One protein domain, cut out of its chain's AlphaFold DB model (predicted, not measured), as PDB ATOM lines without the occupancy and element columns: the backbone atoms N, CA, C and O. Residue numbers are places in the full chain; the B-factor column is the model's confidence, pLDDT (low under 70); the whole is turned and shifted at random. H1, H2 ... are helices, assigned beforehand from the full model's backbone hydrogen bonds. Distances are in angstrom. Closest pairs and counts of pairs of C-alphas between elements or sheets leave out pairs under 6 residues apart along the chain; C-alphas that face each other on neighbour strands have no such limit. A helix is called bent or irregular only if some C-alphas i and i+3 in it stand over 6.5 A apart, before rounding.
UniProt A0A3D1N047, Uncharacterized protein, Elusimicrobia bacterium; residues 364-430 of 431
ATOM      1  N   LYS A 364       9.963 -10.354 -54.284       87.44
ATOM      2  CA  LYS A 364      10.682 -11.137 -55.306       87.44
ATOM      3  C   LYS A 364      11.882 -10.380 -55.889       87.44
ATOM      4  O   LYS A 364      12.965 -10.949 -55.991       87.44
ATOM      5  N   LEU A 365      11.703  -9.103 -56.245       87.06
ATOM      6  CA  LEU A 365      12.793  -8.272 -56.768       87.06
ATOM      7  C   LEU A 365      13.881  -8.054 -55.712       87.06
ATOM      8  O   LEU A 365      15.060  -8.179 -56.016       87.06
ATOM      9  N   LEU A 366      13.486  -7.789 -54.465       90.44
ATOM     10  CA  LEU A 366      14.417  -7.590 -53.360       90.44
ATOM     11  C   LEU A 366      15.272  -8.835 -53.103       90.44
ATOM     12  O   LEU A 366      16.484  -8.716 -52.975       90.44
ATOM     13  N   VAL A 367      14.672 -10.027 -53.098       91.12
ATOM     14  CA  VAL A 367      15.412 -11.295 -52.971       91.12
ATOM     15  C   VAL A 367      16.430 -11.461 -54.106       91.12
ATOM     16  O   VAL A 367      17.589 -11.790 -53.852       91.12
ATOM     17  N   LYS A 368      16.034 -11.174 -55.353       91.38
ATOM     18  CA  LYS A 368      16.932 -11.238 -56.518       91.38
ATOM     19  C   LYS A 368      18.117 -10.274 -56.381       91.38
ATOM     20  O   LYS A 368      19.263 -10.683 -56.573       91.38
ATOM     21  N   GLU A 369      17.851  -9.018 -56.033       91.69
ATOM     22  CA  GLU A 369      18.890  -7.992 -55.893       91.69
ATOM     23  C   GLU A 369      19.793  -8.240 -54.678       91.69
ATOM     24  O   GLU A 369      21.002  -8.060 -54.780       91.69
ATOM     25  N   LEU A 370      19.266  -8.759 -53.563       92.06
ATOM     26  CA  LEU A 370      20.084  -9.173 -52.416       92.06
ATOM     27  C   LEU A 370      20.998 -10.355 -52.748       92.06
ATOM     28  O   LEU A 370      22.157 -10.376 -52.332       92.06
ATOM     29  N   ALA A 371      20.515 -11.319 -53.534       90.06
ATOM     30  CA  ALA A 371      21.334 -12.432 -54.009       90.06
ATOM     31  C   ALA A 371      22.451 -11.971 -54.960       90.06
ATOM     32  O   ALA A 371      23.520 -12.585 -55.005       90.06
ATOM     33  N   LYS A 372      22.206 -10.919 -55.753       91.88
ATOM     34  CA  LYS A 372      23.225 -10.265 -56.585       91.88
ATOM     35  C   LYS A 372      24.228  -9.516 -55.707       91.88
ATOM     36  O   LYS A 372      25.418  -9.790 -55.803       91.88
ATOM     37  N   TRP A 373      23.745  -8.682 -54.788       92.50
ATOM     38  CA  TRP A 373      24.564  -7.926 -53.841       92.50
ATOM     39  C   TRP A 373      25.536  -8.821 -53.068       92.50
ATOM     40  O   TRP A 373      26.735  -8.558 -53.047       92.50
ATOM     41  N   HIS A 374      25.039  -9.915 -52.483       88.50
ATOM     42  CA  HIS A 374      25.881 -10.838 -51.723       88.50
ATOM     43  C   HIS A 374      26.949 -11.511 -52.593       88.50
ATOM     44  O   HIS A 374      28.050 -11.753 -52.115       88.50
ATOM     45  N   ARG A 375      26.655 -11.805 -53.868       88.31
ATOM     46  CA  ARG A 375      27.660 -12.350 -54.797       88.31
ATOM     47  C   ARG A 375      28.744 -11.330 -55.133       88.31
ATOM     48  O   ARG A 375      29.897 -11.713 -55.257       88.31
ATOM     49  N   THR A 376      28.380 -10.060 -55.278       89.88
ATOM     50  CA  THR A 376      29.314  -9.004 -55.689       89.88
ATOM     51  C   THR A 376      30.158  -8.472 -54.530       89.88
ATOM     52  O   THR A 376      31.343  -8.224 -54.706       89.88
ATOM     53  N   HIS A 377      29.564  -8.281 -53.350       87.75
ATOM     54  CA  HIS A 377      30.202  -7.553 -52.245       87.75
ATOM     55  C   HIS A 377      30.489  -8.413 -51.011       87.75
ATOM     56  O   HIS A 377      31.089  -7.914 -50.063       87.75
ATOM     57  N   ASN A 378      30.037  -9.673 -50.996       88.25
ATOM     58  CA  ASN A 378      30.242 -10.646 -49.915       88.25
ATOM     59  C   ASN A 378      29.942 -10.122 -48.493       88.25
ATOM     60  O   ASN A 378      30.575 -10.502 -47.513       88.25
ATOM     61  N   CYS A 379      28.985  -9.204 -48.373       88.19
ATOM     62  CA  CYS A 379      28.552  -8.634 -47.103       88.19
ATOM     63  C   CYS A 379      27.092  -8.180 -47.190       88.19
ATOM     64  O   CYS A 379      26.509  -8.092 -48.278       88.19
ATOM     65  N   SER A 380      26.483  -7.880 -46.040       88.88
ATOM     66  CA  SER A 380      25.149  -7.279 -46.025       88.88
ATOM     67  C   SER A 380      25.201  -5.808 -46.465       88.88
ATOM     68  O   SER A 380      26.203  -5.131 -46.212       88.88
ATOM     69  N   PRO A 381      24.125  -5.270 -47.072       91.50
ATOM     70  CA  PRO A 381      24.071  -3.856 -47.440       91.50
ATOM     71  C   PRO A 381      24.343  -2.919 -46.253       91.50
ATOM     72  O   PRO A 381      25.096  -1.959 -46.381       91.50
ATOM     73  N   GLY A 382      23.805  -3.240 -45.069       89.38
ATOM     74  CA  GLY A 382      24.055  -2.471 -43.847       89.38
ATOM     75  C   GLY A 382      25.530  -2.468 -43.437       89.38
ATOM     76  O   GLY A 382      26.085  -1.406 -43.170       89.38
ATOM     77  N   ALA A 383      26.193  -3.631 -43.472       88.38
ATOM     78  CA  ALA A 383      27.619  -3.736 -43.156       88.38
ATOM     79  C   ALA A 383      28.487  -2.923 -44.128       88.38
ATOM     80  O   ALA A 383      29.435  -2.265 -43.696       88.38
ATOM     81  N   PHE A 384      28.134  -2.906 -45.417       91.00
ATOM     82  CA  PHE A 384      28.818  -2.086 -46.417       91.00
ATOM     83  C   PHE A 384      28.699  -0.590 -46.106       91.00
ATOM     84  O   PHE A 384      29.708   0.111 -46.086       91.00
ATOM     85  N   VAL A 385      27.489  -0.099 -45.809       88.94
ATOM     86  CA  VAL A 385      27.262   1.317 -45.465       88.94
ATOM     87  C   VAL A 385      28.037   1.704 -44.205       88.94
ATOM     88  O   VAL A 385      28.685   2.750 -44.180       88.94
ATOM     89  N   THR A 386      28.030   0.858 -43.171       88.50
ATOM     90  CA  THR A 386      28.808   1.096 -41.946       88.50
ATOM     91  C   THR A 386      30.307   1.157 -42.234       88.50
ATOM     92  O   THR A 386      30.980   2.073 -41.760       88.50
ATOM     93  N   ALA A 387      30.839   0.225 -43.027       87.00
ATOM     94  CA  ALA A 387      32.250   0.219 -43.407       87.00
ATOM     95  C   ALA A 387      32.625   1.456 -44.240       87.00
ATOM     96  O   ALA A 387      33.653   2.079 -43.980       87.00
ATOM     97  N   TRP A 388      31.775   1.856 -45.189       88.56
ATOM     98  CA  TRP A 388      31.977   3.051 -46.012       88.56
ATOM     99  C   TRP A 388      31.978   4.336 -45.173       88.56
ATOM    100  O   TRP A 388      32.861   5.179 -45.334       88.56
ATOM    101  N   ASN A 389      31.056   4.449 -44.211       86.94
ATOM    102  CA  ASN A 389      31.009   5.576 -43.278       86.94
ATOM    103  C   ASN A 389      32.260   5.657 -42.390       86.94
ATOM    104  O   ASN A 389      32.743   6.756 -42.134       86.94
ATOM    105  N   ARG A 390      32.803   4.514 -41.944       87.19
ATOM    106  CA  ARG A 390      34.025   4.465 -41.118       87.19
ATOM    107  C   ARG A 390      35.296   4.815 -41.893       87.19
ATOM    108  O   ARG A 390      36.231   5.333 -41.303       87.19
ATOM    109  N   ARG A 391      35.334   4.551 -43.202       81.75
ATOM    110  CA  ARG A 391      36.507   4.775 -44.070       81.75
ATOM    111  C   ARG A 391      36.567   6.175 -44.700       81.75
ATOM    112  O   ARG A 391      37.275   6.365 -45.679       81.75
ATOM    113  N   GLY A 392      35.808   7.144 -44.186       75.19
ATOM    114  CA  GLY A 392      35.871   8.530 -44.668       75.19
ATOM    115  C   GLY A 392      35.139   8.805 -45.986       75.19
ATOM    116  O   GLY A 392      35.391   9.831 -46.603       75.19
ATOM    117  N   LYS A 393      34.201   7.936 -46.402       82.94
ATOM    118  CA  LYS A 393      33.281   8.167 -47.535       82.94
ATOM    119  C   LYS A 393      33.962   8.555 -48.867       82.94
ATOM    120  O   LYS A 393      33.621   9.593 -49.435       82.94
ATOM    121  N   PRO A 394      34.877   7.733 -49.410       74.31
ATOM    122  CA  PRO A 394      35.482   8.011 -50.711       74.31
ATOM    123  C   PRO A 394      34.411   8.108 -51.812       74.31
ATOM    124  O   PRO A 394      33.469   7.303 -51.840       74.31
ATOM    125  N   ASP A 395      34.569   9.071 -52.729       69.00
ATOM    126  CA  ASP A 395      33.609   9.332 -53.815       69.00
ATOM    127  C   ASP A 395      33.413   8.109 -54.728       69.00
ATOM    128  O   ASP A 395      32.289   7.822 -55.144       69.00
ATOM    129  N   SER A 396      34.464   7.309 -54.938       57.56
ATOM    130  CA  SER A 396      34.466   6.091 -55.766       57.56
ATOM    131  C   SER A 396      33.595   4.930 -55.245       57.56
ATOM    132  O   SER A 396      33.552   3.868 -55.860       57.56
ATOM    133  N   GLY A 397      32.859   5.110 -54.143       77.25
ATOM    134  CA  GLY A 397      31.912   4.121 -53.608       77.25
ATOM    135  C   GLY A 397      30.530   4.681 -53.276       77.25
ATOM    136  O   GLY A 397      29.697   3.955 -52.730       77.25
ATOM    137  N   LYS A 398      30.268   5.957 -53.579       81.25
ATOM    138  CA  LYS A 398      29.049   6.659 -53.153       81.25
ATOM    139  C   LYS A 398      27.778   6.047 -53.736       81.25
ATOM    140  O   LYS A 398      26.814   5.835 -53.004       81.25
ATOM    141  N   ASP A 399      27.784   5.703 -55.020       79.56
ATOM    142  CA  ASP A 399      26.618   5.095 -55.673       79.56
ATOM    143  C   ASP A 399      26.341   3.686 -55.148       79.56
ATOM    144  O   ASP A 399      25.188   3.318 -54.912       79.56
ATOM    145  N   VAL A 400      27.399   2.929 -54.853       87.12
ATOM    146  CA  VAL A 400      27.303   1.600 -54.238       87.12
ATOM    147  C   VAL A 400      26.749   1.704 -52.814       87.12
ATOM    148  O   VAL A 400      25.860   0.939 -52.445       87.12
ATOM    149  N   ALA A 401      27.192   2.689 -52.027       86.75
ATOM    150  CA  ALA A 401      26.678   2.950 -50.682       86.75
ATOM    151  C   ALA A 401      25.216   3.441 -50.690       86.75
ATOM    152  O   ALA A 401      24.415   3.040 -49.837       86.75
ATOM    153  N   ASN A 402      24.835   4.259 -51.673       83.19
ATOM    154  CA  ASN A 402      23.448   4.678 -51.880       83.19
ATOM    155  C   ASN A 402      22.562   3.474 -52.222       83.19
ATOM    156  O   ASN A 402      21.504   3.296 -51.617       83.19
ATOM    157  N   TRP A 403      23.018   2.604 -53.128       86.94
ATOM    158  CA  TRP A 403      22.302   1.377 -53.476       86.94
ATOM    159  C   TRP A 403      22.177   0.419 -52.284       86.94
ATOM    160  O   TRP A 403      21.092  -0.106 -52.024       86.94
ATOM    161  N   ALA A 404      23.243   0.265 -51.495       89.44
ATOM    162  CA  ALA A 404      23.229  -0.497 -50.249       89.44
ATOM    163  C   ALA A 404      22.177   0.035 -49.262       89.44
ATOM    164  O   ALA A 404      21.417  -0.732 -48.669       89.44
ATOM    165  N   SER A 405      22.094   1.360 -49.125       87.50
ATOM    166  CA  SER A 405      21.106   2.026 -48.274       87.50
ATOM    167  C   SER A 405      19.679   1.793 -48.780       87.50
ATOM    168  O   SER A 405      18.785   1.497 -47.985       87.50
ATOM    169  N   CYS A 406      19.457   1.840 -50.101       85.75
ATOM    170  CA  CYS A 406      18.168   1.498 -50.709       85.75
ATOM    171  C   CYS A 406      17.762   0.042 -50.435       85.75
ATOM    172  O   CYS A 406      16.609  -0.208 -50.079       85.75
ATOM    173  N   LEU A 407      18.696  -0.907 -50.555       89.44
ATOM    174  CA  LEU A 407      18.467  -2.313 -50.213       89.44
ATOM    175  C   LEU A 407      18.145  -2.487 -48.724       89.44
ATOM    176  O   LEU A 407      17.217  -3.219 -48.391       89.44
ATOM    177  N   GLY A 408      18.859  -1.790 -47.836       87.88
ATOM    178  CA  GLY A 408      18.600  -1.804 -46.394       87.88
ATOM    179  C   GLY A 408      17.195  -1.308 -46.040       87.88
ATOM    180  O   GLY A 408      16.455  -1.987 -45.330       87.88
ATOM    181  N   ALA A 409      16.777  -0.173 -46.607       85.06
ATOM    182  CA  ALA A 409      15.422   0.347 -46.425       85.06
ATOM    183  C   ALA A 409      14.350  -0.616 -46.973       85.06
ATOM    184  O   ALA A 409      13.302  -0.813 -46.354       85.06
ATOM    185  N   ALA A 410      14.614  -1.257 -48.116       86.44
ATOM    186  CA  ALA A 410      13.713  -2.251 -48.689       86.44
ATOM    187  C   ALA A 410      13.621  -3.526 -47.825       86.44
ATOM    188  O   ALA A 410      12.521  -4.044 -47.641       86.44
ATOM    189  N   ILE A 411      14.732  -4.004 -47.248       90.50
ATOM    190  CA  ILE A 411      14.744  -5.122 -46.287       90.50
ATOM    191  C   ILE A 411      13.801  -4.831 -45.123       90.50
ATOM    192  O   ILE A 411      12.904  -5.632 -44.867       90.50
ATOM    193  N   HIS A 412      13.967  -3.678 -44.467       85.31
ATOM    194  CA  HIS A 412      13.131  -3.305 -43.327       85.31
ATOM    195  C   HIS A 412      11.648  -3.235 -43.691       85.31
ATOM    196  O   HIS A 412      10.812  -3.684 -42.921       85.31
ATOM    197  N   LYS A 413      11.314  -2.735 -44.886       84.56
ATOM    198  CA  LYS A 413       9.921  -2.617 -45.329       84.56
ATOM    199  C   LYS A 413       9.242  -3.960 -45.632       84.56
ATOM    200  O   LYS A 413       8.030  -4.065 -45.474       84.56
ATOM    201  N   TYR A 414       9.973  -4.941 -46.167       88.31
ATOM    202  CA  TYR A 414       9.364  -6.156 -46.735       88.31
ATOM    203  C   TYR A 414       9.670  -7.451 -45.974       88.31
ATOM    204  O   TYR A 414       8.947  -8.427 -46.173       88.31
ATOM    205  N   PHE A 415      10.720  -7.498 -45.154       87.62
ATOM    206  CA  PHE A 415      11.152  -8.703 -44.433       87.62
ATOM    207  C   PHE A 415      11.409  -8.464 -42.938       87.62
ATOM    208  O   PHE A 415      11.820  -9.403 -42.256       87.62
ATOM    209  N   ASP A 416      11.197  -7.237 -42.447       81.25
ATOM    210  CA  ASP A 416      11.402  -6.751 -41.070       81.25
ATOM    211  C   ASP A 416      12.857  -6.796 -40.564       81.25
ATOM    212  O   ASP A 416      13.283  -5.935 -39.795       81.25
ATOM    213  N   SER A 417      13.667  -7.750 -41.032       86.56
ATOM    214  CA  SER A 417      15.073  -7.916 -40.668       86.56
ATOM    215  C   SER A 417      15.926  -8.479 -41.808       86.56
ATOM    216  O   SER A 417      15.465  -9.224 -42.679       86.56
ATOM    217  N   THR A 418      17.228  -8.194 -41.745       86.25
ATOM    218  CA  THR A 418      18.244  -8.746 -42.655       86.25
ATOM    219  C   THR A 418      18.272 -10.277 -42.618       86.25
ATOM    220  O   THR A 418      18.358 -10.912 -43.666       86.25
ATOM    221  N   LYS A 419      18.119 -10.890 -41.434       87.56
ATOM    222  CA  LYS A 419      18.106 -12.355 -41.265       87.56
ATOM    223  C   LYS A 419      16.953 -13.010 -42.034       87.56
ATOM    224  O   LYS A 419      17.166 -13.990 -42.746       87.56
ATOM    225  N   SER A 420      15.751 -12.444 -41.932       88.75
ATOM    226  CA  SER A 420      14.561 -12.918 -42.655       88.75
ATOM    227  C   SER A 420      14.733 -12.797 -44.173       88.75
ATOM    228  O   SER A 420      14.489 -13.754 -44.912       88.75
ATOM    229  N   ALA A 421      15.262 -11.661 -44.642       88.94
ATOM    230  CA  ALA A 421      15.519 -11.437 -46.062       88.94
ATOM    231  C   ALA A 421      16.529 -12.445 -46.646       88.94
ATOM    232  O   ALA A 421      16.279 -13.026 -47.702       88.94
ATOM    233  N   TYR A 422      17.639 -12.716 -45.949       88.94
ATOM    234  CA  TYR A 422      18.624 -13.710 -46.396       88.94
ATOM    235  C   TYR A 422      18.110 -15.152 -46.302       88.94
ATOM    236  O   TYR A 422      18.432 -15.962 -47.170       88.94
ATOM    237  N   SER A 423      17.250 -15.477 -45.330       89.25
ATOM    238  CA  SER A 423      16.568 -16.778 -45.300       89.25
ATOM    239  C   SER A 423      15.727 -16.997 -46.564       89.25
ATOM    240  O   SER A 423      15.779 -18.072 -47.165       89.25
ATOM    241  N   ALA A 424      15.015 -15.964 -47.029       88.25
ATOM    242  CA  ALA A 424      14.256 -16.022 -48.276       88.25
ATOM    243  C   ALA A 424      15.158 -16.204 -49.512       88.25
ATOM    244  O   ALA A 424      14.826 -17.008 -50.382       88.25
ATOM    245  N   VAL A 425      16.323 -15.541 -49.554       87.19
ATOM    246  CA  VAL A 425      17.342 -15.742 -50.605       87.19
ATOM    247  C   VAL A 425      17.820 -17.195 -50.653       87.19
ATOM    248  O   VAL A 425      17.879 -17.788 -51.733       87.19
ATOM    249  N   CYS A 426      18.115 -17.791 -49.496       83.25
ATOM    250  CA  CYS A 426      18.549 -19.185 -49.406       83.25
ATOM    251  C   CYS A 426      17.456 -20.168 -49.848       83.25
ATOM    252  O   CYS A 426      17.758 -21.143 -50.532       83.25
ATOM    253  N   LYS A 427      16.185 -19.898 -49.519       81.44
ATOM    254  CA  LYS A 427      15.048 -20.729 -49.955       81.44
ATOM    255  C   LYS A 427      14.864 -20.714 -51.474       81.44
ATOM    256  O   LYS A 427      14.599 -21.756 -52.054       81.44
ATOM    257  N   THR A 428      15.074 -19.571 -52.129       70.69
ATOM    258  CA  THR A 428      14.989 -19.465 -53.599       70.69
ATOM    259  C   THR A 428      16.160 -20.088 -54.365       70.69
ATOM    260  O   THR A 428      16.073 -20.183 -55.581       70.69
ATOM    261  N   ARG A 429      17.250 -20.486 -53.690       59.75
ATOM    262  CA  ARG A 429      18.388 -21.208 -54.296       59.75
ATOM    263  C   ARG A 429      18.303 -22.733 -54.137       59.75
ATOM    264  O   ARG A 429      19.174 -23.426 -54.646       59.75
ATOM    265  N   LYS A 430      17.318 -23.239 -53.385       48.31
ATOM    266  CA  LYS A 430      17.078 -24.678 -53.152       48.31
ATOM    267  C   LYS A 430      16.016 -25.279 -54.093       48.31
ATOM    268  O   LYS A 430      15.498 -26.353 -53.810       48.31
TER     269      LYS A 430
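Overview. This is residues 364 to 430 of the 431 residues of an uncharacterized protein of Elusimicrobia bacterium (UniProt A0A3D1N047). A helical hairpin, H2 folded back on the long helix H3, has H4 and the first part of H1 packed crosswise to each other at the end of H3 away from the hairpin's turn. The printed part has 67 residues with four named helices, H1 to H4 in order, and no named strand: all helix. It is compact, with a radius of gyration of the C-alphas of 12.0 A, yet elongated, 38 by 22 by 16 A.

Along the chain. H1, residues 364 to 377, begins at C-alpha 364 (10.682, -11.137, -55.306). H2 holds residues 381 to 390. H3, residues 395 to 415, is 30.3 A long and irregular: C-alphas 396 and 399 are 7.9 A apart. H4, residues 418 to 427, ends at C-alpha 427 (15.048, -20.729, -49.955).

Arrangement. H3 is the hub. H2 and H3, a hairpin, touch at a steep tilt of 39 degrees, closest at C-alphas 381 and 404, 4.5 A. H1 touches H3 with residues 366 to 370 alone, closest at C-alphas 366 and 410, 7.1 A. H1 and H4 touch about perpendicular, 82 degrees, closest at C-alphas 367 and 425, 5.4 A. H3 and H4 touch only at the corner. Every O i to N i+4 pair is within hydrogen-bond range in H1, H2 and H4, 15 of 17 in H3.

Size, cuts and confidence. The farthest C-alphas, Gly 392 and Lys 430, are 39.1 A apart. The printed part has no cut. Residues 395 to 396 and 429 to 430 have pLDDT under 70.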